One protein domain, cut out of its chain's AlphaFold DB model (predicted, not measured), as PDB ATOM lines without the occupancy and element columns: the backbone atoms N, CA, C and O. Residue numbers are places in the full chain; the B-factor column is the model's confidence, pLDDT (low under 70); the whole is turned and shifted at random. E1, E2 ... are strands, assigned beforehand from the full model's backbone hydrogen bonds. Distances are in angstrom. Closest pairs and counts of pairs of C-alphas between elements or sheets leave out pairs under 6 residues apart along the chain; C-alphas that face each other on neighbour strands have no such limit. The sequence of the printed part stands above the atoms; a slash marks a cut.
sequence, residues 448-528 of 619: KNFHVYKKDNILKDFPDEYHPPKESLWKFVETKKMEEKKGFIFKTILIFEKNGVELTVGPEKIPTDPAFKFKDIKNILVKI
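What this domain is: This is residues 448 to 528 of the 619 residues of the protein "PD40 domain-containing protein" of Bacteroidetes bacterium (UniProt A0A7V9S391). This is a small sandwich of two three-stranded sheets, E2 E1 E3 and E5 E4 E6, only partly face to face: E2 and E6 come closest between them, while E3 and E5 lie away from the opposite sheet. The turn from E3 to E4 joins the sheets at one end, and the long loops, residues 464 to 474 and 506 to 516, run along one side. The printed part has 81 residues with no named helix and six named strands, E1 to E6 in chain order. The class is all strand, both sheets are antiparallel, in the orders E2 - E1 - E3 and E5 - E4 - E6. The whole is compact, with a radius of gyration of the C-alphas of 13.4 A and spans of 40 by 29 by 19 A.

How they stand to each other: Begin with E1, residues 448 to 455, which forms a hairpin with E2, residues 458 to 463; look for N 453 and O 460 within hydrogen-bond range at 2.8 A. On to E3, residues 475 to 483, the other antiparallel neighbour of E1, where N 450 and O 480 are 2.8 A apart. This sheet is strongly twisted, with C-alphas up to 5.7 A off its best plane, and E3 bends by 51 degrees at residue 478. Next find E4, residues 488 to 498, and E5, residues 501 to 505, a hairpin with N 496 and O 503 at 2.9 A. E6, residues 517 to 527, is antiparallel to E4, with N 491 and O 524 at 2.8 A, and bends by 51 degrees at residue 520. Across the sandwich, two sheets face to face, E2 and E6 have their closest C-alphas at Lys 460 and Ile 521, 7.0 A apart. E1 and E4 are only just apart, the closest C-alphas 8.3 A apart.

Where its parts are: Find C-alpha 448 at (25.731, 16.108, -41.965); from there E1 runs 22.6 A to C-alpha 455. E2 is 16.6 A long and E3 24.1 A. E4 starts at C-alpha 488, at (23.886, 4.523, -43.297), and runs 31.9 A; E5 is 13.1 A long. E6 covers 29.2 A and ends at C-alpha 527, at (25.754, 0.597, -43.649).

The domain as a whole: The C-alphas farthest apart, those of Lys 486 and Asn 499, are 40.2 A apart. The printed part has no cut. The links E2 to E3 and E5 to E6 are long. Mean pLDDT of the printed part is 84.8; residues 471 to 472 are under 70.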
ATOM      1  N   LYS A 448      24.422  15.873 -42.573       82.94
ATOM      2  CA  LYS A 448      25.731  16.108 -41.965       82.94
ATOM      3  C   LYS A 448      26.492  17.158 -42.768       82.94
ATOM      4  O   LYS A 448      26.500  17.133 -44.000       82.94
ATOM      5  N   ASN A 449      27.106  18.097 -42.064       88.81
ATOM      6  CA  ASN A 449      27.929  19.129 -42.675       88.81
ATOM      7  C   ASN A 449      29.349  18.605 -42.940       88.81
ATOM      8  O   ASN A 449      29.897  17.813 -42.168       88.81
ATOM      9  N   PHE A 450      29.936  19.076 -44.037       89.31
ATOM     10  CA  PHE A 450      31.332  18.867 -44.387       89.31
ATOM     11  C   PHE A 450      31.955  20.185 -44.843       89.31
ATOM     12  O   PHE A 450      31.451  20.846 -45.751       89.31
ATOM     13  N   HIS A 451      33.091  20.534 -44.260       91.38
ATOM     14  CA  HIS A 451      33.952  21.627 -44.674       91.38
ATOM     15  C   HIS A 451      34.911  21.154 -45.770       91.38
ATOM     16  O   HIS A 451      35.713  20.240 -45.573       91.38
ATOM     17  N   VAL A 452      34.844  21.778 -46.939       89.56
ATOM     18  CA  VAL A 452      35.718  21.477 -48.070       89.56
ATOM     19  C   VAL A 452      37.008  22.281 -47.928       89.56
ATOM     20  O   VAL A 452      36.979  23.507 -47.838       89.56
ATOM     21  N   TYR A 453      38.148  21.597 -47.948       89.75
ATOM     22  CA  TYR A 453      39.477  22.203 -47.947       89.75
ATOM     23  C   TYR A 453      40.225  21.878 -49.242       89.75
ATOM     24  O   TYR A 453      40.098  20.784 -49.792       89.75
ATOM     25  N   LYS A 454      41.052  22.816 -49.711       88.69
ATOM     26  CA  LYS A 454      41.903  22.685 -50.899       88.69
ATOM     27  C   LYS A 454      43.384  22.723 -50.530       88.69
ATOM     28  O   LYS A 454      43.815  23.639 -49.831       88.69
ATOM     29  N   LYS A 455      44.169  21.785 -51.057       85.50
ATOM     30  CA  LYS A 455      45.639  21.823 -51.070       85.50
ATOM     31  C   LYS A 455      46.101  21.454 -52.474       85.50
ATOM     32  O   LYS A 455      45.695  20.423 -53.010       85.50
ATOM     33  N   ASP A 456      46.895  22.327 -53.085       86.25
ATOM     34  CA  ASP A 456      47.252  22.252 -54.505       86.25
ATOM     35  C   ASP A 456      45.987  22.146 -55.388       86.25
ATOM     36  O   ASP A 456      45.107  23.003 -55.299       86.25
ATOM     37  N   ASN A 457      45.851  21.093 -56.203       83.44
ATOM     38  CA  ASN A 457      44.663  20.830 -57.030       83.44
ATOM     39  C   ASN A 457      43.703  19.788 -56.429       83.44
ATOM     40  O   ASN A 457      42.804  19.312 -57.118       83.44
ATOM     41  N   ILE A 458      43.875  19.428 -55.155       85.25
ATOM     42  CA  ILE A 458      43.080  18.392 -54.489       85.25
ATOM     43  C   ILE A 458      42.095  19.047 -53.516       85.25
ATOM     44  O   ILE A 458      42.487  19.860 -52.677       85.25
ATOM     45  N   LEU A 459      40.818  18.668 -53.621       88.38
ATOM     46  CA  LEU A 459      39.758  19.024 -52.676       88.38
ATOM     47  C   LEU A 459      39.451  17.836 -51.766       88.38
ATOM     48  O   LEU A 459      39.381  16.693 -52.230       88.38
ATOM     49  N   LYS A 460      39.268  18.107 -50.474       88.00
ATOM     50  CA  LYS A 460      38.901  17.104 -49.473       88.00
ATOM     51  C   LYS A 460      37.853  17.634 -48.518       88.00
ATOM     52  O   LYS A 460      37.895  18.790 -48.110       88.00
ATOM     53  N   ASP A 461      36.954  16.738 -48.144       89.88
ATOM     54  CA  ASP A 461      35.851  17.019 -47.242       89.88
ATOM     55  C   ASP A 461      36.245  16.627 -45.822       89.88
ATOM     56  O   ASP A 461      36.656  15.491 -45.576       89.88
ATOM     57  N   PHE A 462      36.091  17.545 -44.885       87.81
ATOM     58  CA  PHE A 462      36.295  17.310 -43.465       87.81
ATOM     59  C   PHE A 462      34.947  17.470 -42.757       87.81
ATOM     60  O   PHE A 462      34.314  18.505 -42.934       87.81
ATOM     61  N   PRO A 463      34.463  16.469 -42.006       87.31
ATOM     62  CA  PRO A 463      33.294  16.657 -41.142       87.31
ATOM     63  C   PRO A 463      33.501  17.823 -40.167       87.31
ATOM     64  O   PRO A 463      34.646  18.077 -39.805       87.31
ATOM     65  N   ASP A 464      32.429  18.466 -39.699       84.06
ATOM     66  CA  ASP A 464      32.495  19.600 -38.749       84.06
ATOM     67  C   ASP A 464      33.395  19.325 -37.530       84.06
ATOM     68  O   ASP A 464      34.119  20.203 -37.059       84.06
ATOM     69  N   GLU A 465      33.399  18.088 -37.029       80.44
ATOM     70  CA  GLU A 465      34.223  17.683 -35.892       80.44
ATOM     71  C   GLU A 465      35.738  17.568 -36.192       80.44
ATOM     72  O   GLU A 465      36.536  17.427 -35.264       80.44
ATOM     73  N   TYR A 466      36.166  17.654 -37.459       79.81
ATOM     74  CA  TYR A 466      37.564  17.504 -37.873       79.81
ATOM     75  C   TYR A 466      38.047  18.653 -38.753       79.81
ATOM     76  O   TYR A 466      37.343  19.185 -39.600       79.81
ATOM     77  N   HIS A 467      39.315  19.004 -38.579       79.19
ATOM     78  CA  HIS A 467      39.979  20.049 -39.347       79.19
ATOM     79  C   HIS A 467      41.356  19.544 -39.791       79.19
ATOM     80  O   HIS A 467      41.960  18.727 -39.084       79.19
ATOM     81  N   PRO A 468      41.877  19.994 -40.944       79.19
ATOM     82  CA  PRO A 468      43.231  19.647 -41.349       79.19
ATOM     83  C   PRO A 468      44.255  20.122 -40.297       79.19
ATOM     84  O   PRO A 468      44.019  21.128 -39.620       79.19
ATOM     85  N   PRO A 469      45.404  19.433 -40.141       76.12
ATOM     86  CA  PRO A 469      46.429  19.826 -39.172       76.12
ATOM     87  C   PRO A 469      46.856  21.287 -39.355       76.12
ATOM     88  O   PRO A 469      47.061  21.728 -40.484       76.12
ATOM     89  N   LYS A 470      47.053  22.035 -38.265       71.31
ATOM     90  CA  LYS A 470      47.374  23.478 -38.333       71.31
ATOM     91  C   LYS A 470      48.634  23.801 -39.149       71.31
ATOM     92  O   LYS A 470      48.720  24.872 -39.734       71.31
ATOM     93  N   GLU A 471      49.585  22.873 -39.213       65.44
ATOM     94  CA  GLU A 471      50.851  23.016 -39.951       65.44
ATOM     95  C   GLU A 471      50.742  22.630 -41.441       65.44
ATOM     96  O   GLU A 471      51.738  22.578 -42.160       65.44
ATOM     97  N   SER A 472      49.538  22.318 -41.925       66.69
ATOM     98  CA  SER A 472      49.306  21.872 -43.297       66.69
ATOM     99  C   SER A 472      48.872  23.019 -44.225       66.69
ATOM    100  O   SER A 472      48.206  23.958 -43.809       66.69
ATOM    101  N   LEU A 473      49.217  22.938 -45.518       80.12
ATOM    102  CA  LEU A 473      48.885  23.954 -46.540       80.12
ATOM    103  C   LEU A 473      47.412  23.928 -47.020       80.12
ATOM    104  O   LEU A 473      47.112  24.417 -48.109       80.12
ATOM    105  N   TRP A 474      46.491  23.329 -46.260       84.31
ATOM    106  CA  TRP A 474      45.075  23.230 -46.635       84.31
ATOM    107  C   TRP A 474      44.337  24.554 -46.380       84.31
ATOM    108  O   TRP A 474      44.444  25.132 -45.301       84.31
ATOM    109  N   LYS A 475      43.553  25.026 -47.355       86.50
ATOM    110  CA  LYS A 475      42.737  26.250 -47.263       86.50
ATOM    111  C   LYS A 475      41.251  25.924 -47.348       86.50
ATOM    112  O   LYS A 475      40.856  25.159 -48.222       86.50
ATOM    113  N   PHE A 476      40.443  26.501 -46.462       89.81
ATOM    114  CA  PHE A 476      38.986  26.353 -46.487       89.81
ATOM    115  C   PHE A 476      38.392  26.916 -47.788       89.81
ATOM    116  O   PHE A 476      38.872  27.931 -48.297       89.81
ATOM    117  N   VAL A 477      37.364  26.252 -48.312       92.19
ATOM    118  CA  VAL A 477      36.637  26.645 -49.526       92.19
ATOM    119  C   VAL A 477      35.178  26.947 -49.198       92.19
ATOM    120  O   VAL A 477      34.736  28.075 -49.393       92.19
ATOM    121  N   GLU A 478      34.440  25.958 -48.692       91.50
ATOM    122  CA  GLU A 478      33.008  26.073 -48.400       91.50
ATOM    123  C   GLU A 478      32.550  25.029 -47.375       91.50
ATOM    124  O   GLU A 478      33.264  24.068 -47.083       91.50
ATOM    125  N   THR A 479      31.326  25.186 -46.873       90.12
ATOM    126  CA  THR A 479      30.620  24.142 -46.121       90.12
ATOM    127  C   THR A 479      29.493  23.596 -46.979       90.12
ATOM    128  O   THR A 479      28.637  24.355 -47.431       90.12
ATOM    129  N   LYS A 480      29.449  22.276 -47.154       89.56
ATOM    130  CA  LYS A 480      28.361  21.578 -47.843       89.56
ATOM    131  C   LYS A 480      27.576  20.694 -46.882       89.56
ATOM    132  O   LYS A 480      28.141  20.087 -45.976       89.56
ATOM    133  N   LYS A 481      26.269  20.593 -47.116       87.31
ATOM    134  CA  LYS A 481      25.372  19.660 -46.422       87.31
ATOM    135  C   LYS A 481      25.202  18.404 -47.260       87.31
ATOM    136  O   LYS A 481      24.869  18.491 -48.438       87.31
ATOM    137  N   MET A 482      25.418  17.244 -46.654       84.50
ATOM    138  CA  MET A 482      25.192  15.945 -47.279       84.50
ATOM    139  C   MET A 482      24.129  15.178 -46.502       84.50
ATOM    140  O   MET A 482      24.198  15.081 -45.281       84.50
ATOM    141  N   GLU A 483      23.136  14.647 -47.211       80.94
ATOM    142  CA  GLU A 483      22.058  13.857 -46.613       80.94
ATOM    143  C   GLU A 483      22.601  12.525 -46.068       80.94
ATOM    144  O   GLU A 483      23.283  11.773 -46.775       80.94
ATOM    145  N   GLU A 484      22.286  12.219 -44.812       77.31
ATOM    146  CA  GLU A 484      22.545  10.911 -44.220       77.31
ATOM    147  C   GLU A 484      21.432   9.951 -44.637       77.31
ATOM    148  O   GLU A 484      20.308   9.994 -44.132       77.31
ATOM    149  N   LYS A 485      21.736   9.065 -45.589       78.88
ATOM    150  CA  LYS A 485      20.766   8.070 -46.059       78.88
ATOM    151  C   LYS A 485      20.356   7.144 -44.909       78.88
ATOM    152  O   LYS A 485      21.213   6.618 -44.200       78.88
ATOM    153  N   LYS A 486      19.053   6.876 -44.774       74.44
ATOM    154  CA  LYS A 486      18.502   5.954 -43.762       74.44
ATOM    155  C   LYS A 486      19.251   4.609 -43.778       74.44
ATOM    156  O   LYS A 486      19.424   3.993 -44.828       74.44
ATOM    157  N   GLY A 487      19.718   4.166 -42.609       76.94
ATOM    158  CA  GLY A 487      20.495   2.929 -42.450       76.94
ATOM    159  C   GLY A 487      21.986   3.040 -42.782       76.94
ATOM    160  O   GLY A 487      22.692   2.028 -42.748       76.94
ATOM    161  N   PHE A 488      22.478   4.245 -43.069       83.62
ATOM    162  CA  PHE A 488      23.886   4.523 -43.297       83.62
ATOM    163  C   PHE A 488      24.392   5.651 -42.396       83.62
ATOM    164  O   PHE A 488      23.645   6.549 -42.027       83.62
ATOM    165  N   ILE A 489      25.684   5.616 -42.079       84.38
ATOM    166  CA  ILE A 489      26.401   6.709 -41.415       84.38
ATOM    167  C   ILE A 489      27.657   7.055 -42.204       84.38
ATOM    168  O   ILE A 489      28.275   6.186 -42.826       84.38
ATOM    169  N   PHE A 490      28.069   8.318 -42.157       85.00
ATOM    170  CA  PHE A 490      29.385   8.697 -42.656       85.00
ATOM    171  C   PHE A 490      30.462   8.254 -41.669       85.00
ATOM    172  O   PHE A 490      30.512   8.717 -40.531       85.00
ATOM    173  N   LYS A 491      31.352   7.374 -42.127       85.25
ATOM    174  CA  LYS A 491      32.567   6.998 -41.416       85.25
ATOM    175  C   LYS A 491      33.756   7.712 -42.034       85.25
ATOM    176  O   LYS A 491      34.047   7.559 -43.223       85.25
ATOM    177  N   THR A 492      34.453   8.465 -41.201       87.81
ATOM    178  CA  THR A 492      35.700   9.128 -41.565       87.81
ATOM    179  C   THR A 492      36.869   8.180 -41.369       87.81
ATOM    180  O   THR A 492      36.948   7.446 -40.386       87.81
ATOM    181  N   ILE A 493      37.767   8.189 -42.339       88.69
ATOM    182  CA  ILE A 493      38.984   7.399 -42.359       88.69
ATOM    183  C   ILE A 493      40.140   8.359 -42.583       88.69
ATOM    184  O   ILE A 493      40.123   9.145 -43.533       88.69
ATOM    185  N   LEU A 494      41.142   8.270 -41.719       86.88
ATOM    186  CA  LEU A 494      42.378   9.028 -41.810       86.88
ATOM    187  C   LEU A 494      43.496   8.092 -42.272       86.88
ATOM    188  O   LEU A 494      43.635   6.973 -41.775       86.88
ATOM    189  N   ILE A 495      44.289   8.550 -43.232       88.25
ATOM    190  CA  ILE A 495      45.424   7.823 -43.791       88.25
ATOM    191  C   ILE A 495      46.684   8.581 -43.396       88.25
ATOM    192  O   ILE A 495      46.818   9.771 -43.688       88.25
ATOM    193  N   PHE A 496      47.602   7.890 -42.733       87.62
ATOM    194  CA  PHE A 496      48.916   8.392 -42.351       87.62
ATOM    195  C   PHE A 496      50.005   7.602 -43.075       87.62
ATOM    196  O   PHE A 496      49.792   6.451 -43.433       87.62
ATOM    197  N   GLU A 497      51.182   8.189 -43.276       89.19
ATOM    198  CA  GLU A 497      52.319   7.525 -43.918       89.19
ATOM    199  C   GLU A 497      53.591   7.672 -43.083       89.19
ATOM    200  O   GLU A 497      53.870   8.746 -42.545       89.19
ATOM    201  N   LYS A 498      54.374   6.591 -43.001       90.50
ATOM    202  CA  LYS A 498      55.726   6.577 -42.434       90.50
ATOM    203  C   LYS A 498      56.624   5.696 -43.296       90.50
ATOM    204  O   LYS A 498      56.319   4.525 -43.499       90.50
ATOM    205  N   ASN A 499      57.742   6.242 -43.777       87.06
ATOM    206  CA  ASN A 499      58.735   5.525 -44.595       87.06
ATOM    207  C   ASN A 499      58.118   4.754 -45.787       87.06
ATOM    208  O   ASN A 499      58.520   3.629 -46.071       87.06
ATOM    209  N   GLY A 500      57.115   5.339 -46.453       84.12
ATOM    210  CA  GLY A 500      56.417   4.725 -47.588       84.12
ATOM    211  C   GLY A 500      55.338   3.692 -47.230       84.12
ATOM    212  O   GLY A 500      54.702   3.159 -48.135       84.12
ATOM    213  N   VAL A 501      55.098   3.413 -45.943       87.06
ATOM    214  CA  VAL A 501      54.021   2.519 -45.484       87.06
ATOM    215  C   VAL A 501      52.821   3.340 -45.019       87.06
ATOM    216  O   VAL A 501      52.954   4.211 -44.155       87.06
ATOM    217  N   GLU A 502      51.643   3.044 -45.573       91.38
ATOM    218  CA  GLU A 502      50.381   3.678 -45.183       91.38
ATOM    219  C   GLU A 502      49.722   2.971 -43.992       91.38
ATOM    220  O   GLU A 502      49.599   1.747 -43.946       91.38
ATOM    221  N   LEU A 503      49.225   3.770 -43.054       89.81
ATOM    222  CA  LEU A 503      48.400   3.356 -41.933       89.81
ATOM    223  C   LEU A 503      47.016   3.997 -42.072       89.81
ATOM    224  O   LEU A 503      46.877   5.218 -42.038       89.81
ATOM    225  N   THR A 504      45.989   3.159 -42.213       90.94
ATOM    226  CA  THR A 504      44.589   3.586 -42.328       90.94
ATOM    227  C   THR A 504      43.869   3.365 -41.004       90.94
ATOM    228  O   THR A 504      43.762   2.232 -40.538       90.94
ATOM    229  N   VAL A 505      43.361   4.437 -40.400       86.94
ATOM    230  CA  VAL A 505      42.742   4.409 -39.069       86.94
ATOM    231  C   VAL A 505      41.457   5.228 -39.019       86.94
ATOM    232  O   VAL A 505      41.240   6.141 -39.816       86.94
ATOM    233  N   GLY A 506      40.586   4.888 -38.066       84.44
ATOM    234  CA  GLY A 506      39.511   5.783 -37.646       84.44
ATOM    235  C   GLY A 506      40.067   6.944 -36.805       84.44
ATOM    236  O   GLY A 506      41.173   6.824 -36.267       84.44
ATOM    237  N   PRO A 507      39.330   8.059 -36.669       79.69
ATOM    238  CA  PRO A 507      39.741   9.206 -35.855       79.69
ATOM    239  C   PRO A 507      40.074   8.858 -34.398       79.69
ATOM    240  O   PRO A 507      40.921   9.492 -33.781       79.69
ATOM    241  N   GLU A 508      39.463   7.807 -33.860       81.00
ATOM    242  CA  GLU A 508      39.700   7.296 -32.512       81.00
ATOM    243  C   GLU A 508      41.022   6.517 -32.357       81.00
ATOM    244  O   GLU A 508      41.396   6.152 -31.245       81.00
ATOM    245  N   LYS A 509      41.745   6.254 -33.457       86.50
ATOM    246  CA  LYS A 509      42.994   5.468 -33.490       86.50
ATOM    247  C   LYS A 509      44.142   6.199 -34.189       86.50
ATOM    248  O   LYS A 509      44.977   5.567 -34.835       86.50
ATOM    249  N   ILE A 510      44.186   7.526 -34.083       83.69
ATOM    250  CA  ILE A 510      45.283   8.327 -34.639       83.69
ATOM    251  C   ILE A 510      46.621   7.866 -34.023       83.69
ATOM    252  O   ILE A 510      46.719   7.764 -32.797       83.69
ATOM    253  N   PRO A 511      47.651   7.565 -34.838       84.12
ATOM    254  CA  PRO A 511      48.950   7.135 -34.331       84.12
ATOM    255  C   PRO A 511      49.607   8.236 -33.491       84.12
ATOM    256  O   PRO A 511      49.631   9.400 -33.882       84.12
ATOM    257  N   THR A 512      50.177   7.860 -32.346       84.06
ATOM    258  CA  THR A 512      50.894   8.781 -31.444       84.06
ATOM    259  C   THR A 512      52.366   8.966 -31.812       84.06
ATOM    260  O   THR A 512      53.005   9.898 -31.331       84.06
ATOM    261  N   ASP A 513      52.915   8.096 -32.665       86.62
ATOM    262  CA  ASP A 513      54.281   8.207 -33.174       86.62
ATOM    263  C   ASP A 513      54.379   9.371 -34.187       86.62
ATOM    264  O   ASP A 513      53.776   9.299 -35.264       86.62
ATOM    265  N   PRO A 514      55.162  10.430 -33.892       81.38
ATOM    266  CA  PRO A 514      55.232  11.648 -34.706       81.38
ATOM    267  C   PRO A 514      55.877  11.443 -36.087       81.38
ATOM    268  O   PRO A 514      55.833  12.349 -36.932       81.38
ATOM    269  N   ALA A 515      56.489  10.278 -36.326       84.56
ATOM    270  CA  ALA A 515      57.018   9.902 -37.631       84.56
ATOM    271  C   ALA A 515      55.914   9.576 -38.655       84.56
ATOM    272  O   ALA A 515      56.186   9.609 -39.853       84.56
ATOM    273  N   PHE A 516      54.682   9.297 -38.215       86.00
ATOM    274  CA  PHE A 516      53.527   9.189 -39.105       86.00
ATOM    275  C   PHE A 516      53.017  10.579 -39.494       86.00
ATOM    276  O   PHE A 516      52.599  11.370 -38.649       86.00
ATOM    277  N   LYS A 517      53.022  10.886 -40.793       85.31
ATOM    278  CA  LYS A 517      52.486  12.142 -41.333       85.31
ATOM    279  C   LYS A 517      51.109  11.917 -41.935       85.31
ATOM    280  O   LYS A 517      50.890  10.933 -42.633       85.31
ATOM    281  N   PHE A 518      50.181  12.833 -41.663       85.12
ATOM    282  CA  PHE A 518      48.853  12.798 -42.269       85.12
ATOM    283  C   PHE A 518      48.974  12.893 -43.794       85.12
ATOM    284  O   PHE A 518      49.587  13.830 -44.313       85.12
ATOM    285  N   LYS A 519      48.384  11.925 -44.493       84.06
ATOM    286  CA  LYS A 519      48.417  11.804 -45.948       84.06
ATOM    287  C   LYS A 519      47.076  12.165 -46.575       84.06
ATOM    288  O   LYS A 519      47.047  12.977 -47.495       84.06
ATOM    289  N   ASP A 520      45.982  11.571 -46.099       85.56
ATOM    290  CA  ASP A 520      44.663  11.744 -46.715       85.56
ATOM    291  C   ASP A 520      43.505  11.509 -45.729       85.56
ATOM    292  O   ASP A 520      43.659  10.847 -44.704       85.56
ATOM    293  N   ILE A 521      42.327  12.033 -46.070       87.56
ATOM    294  CA  ILE A 521      41.052  11.788 -45.392       87.56
ATOM    295  C   ILE A 521      40.025  11.284 -46.406       87.56
ATOM    296  O   ILE A 521      39.910  11.797 -47.523       87.56
ATOM    297  N   LYS A 522      39.255  10.268 -46.018       87.88
ATOM    298  CA  LYS A 522      38.141   9.743 -46.810       87.88
ATOM    299  C   LYS A 522      36.905   9.642 -45.935       87.88
ATOM    300  O   LYS A 522      36.950   9.031 -44.872       87.88
ATOM    301  N   ASN A 523      35.796  10.192 -46.410       86.69
ATOM    302  CA  ASN A 523      34.491   9.973 -45.799       86.69
ATOM    303  C   ASN A 523      33.751   8.960 -46.655       86.69
ATOM    304  O   ASN A 523      33.500   9.200 -47.835       86.69
ATOM    305  N   ILE A 524      33.446   7.811 -46.067       86.50
ATOM    306  CA  ILE A 524      32.695   6.758 -46.736       86.50
ATOM    307  C   ILE A 524      31.357   6.577 -46.045       86.50
ATOM    308  O   ILE A 524      31.255   6.619 -44.820       86.50
ATOM    309  N   LEU A 525      30.323   6.367 -46.842       84.12
ATOM    310  CA  LEU A 525      29.009   6.043 -46.328       84.12
ATOM    311  C   LEU A 525      28.972   4.535 -46.046       84.12
ATOM    312  O   LEU A 525      29.091   3.728 -46.968       84.12
ATOM    313  N   VAL A 526      28.849   4.145 -44.778       85.31
ATOM    314  CA  VAL A 526      28.825   2.735 -44.362       85.31
ATOM    315  C   VAL A 526      27.456   2.357 -43.829       85.31
ATOM    316  O   VAL A 526      26.805   3.140 -43.141       85.31
ATOM    317  N   LYS A 527      27.017   1.139 -44.149       83.38
ATOM    318  CA  LYS A 527      25.754   0.597 -43.649       83.38
ATOM    319  C   LYS A 527      25.881   0.316 -42.152       83.38
ATOM    320  O   LYS A 527      26.858  -0.299 -41.729       83.38
ATOM    321  N   ILE A 528      24.893   0.733 -41.366       81.88
ATOM    322  CA  ILE A 528      24.823   0.451 -39.928       81.88
ATOM    323  C   ILE A 528      24.487  -1.046 -39.755       81.88
ATOM    324  O   ILE A 528      23.421  -1.482 -40.209       81.88
TER     325      ILE A 528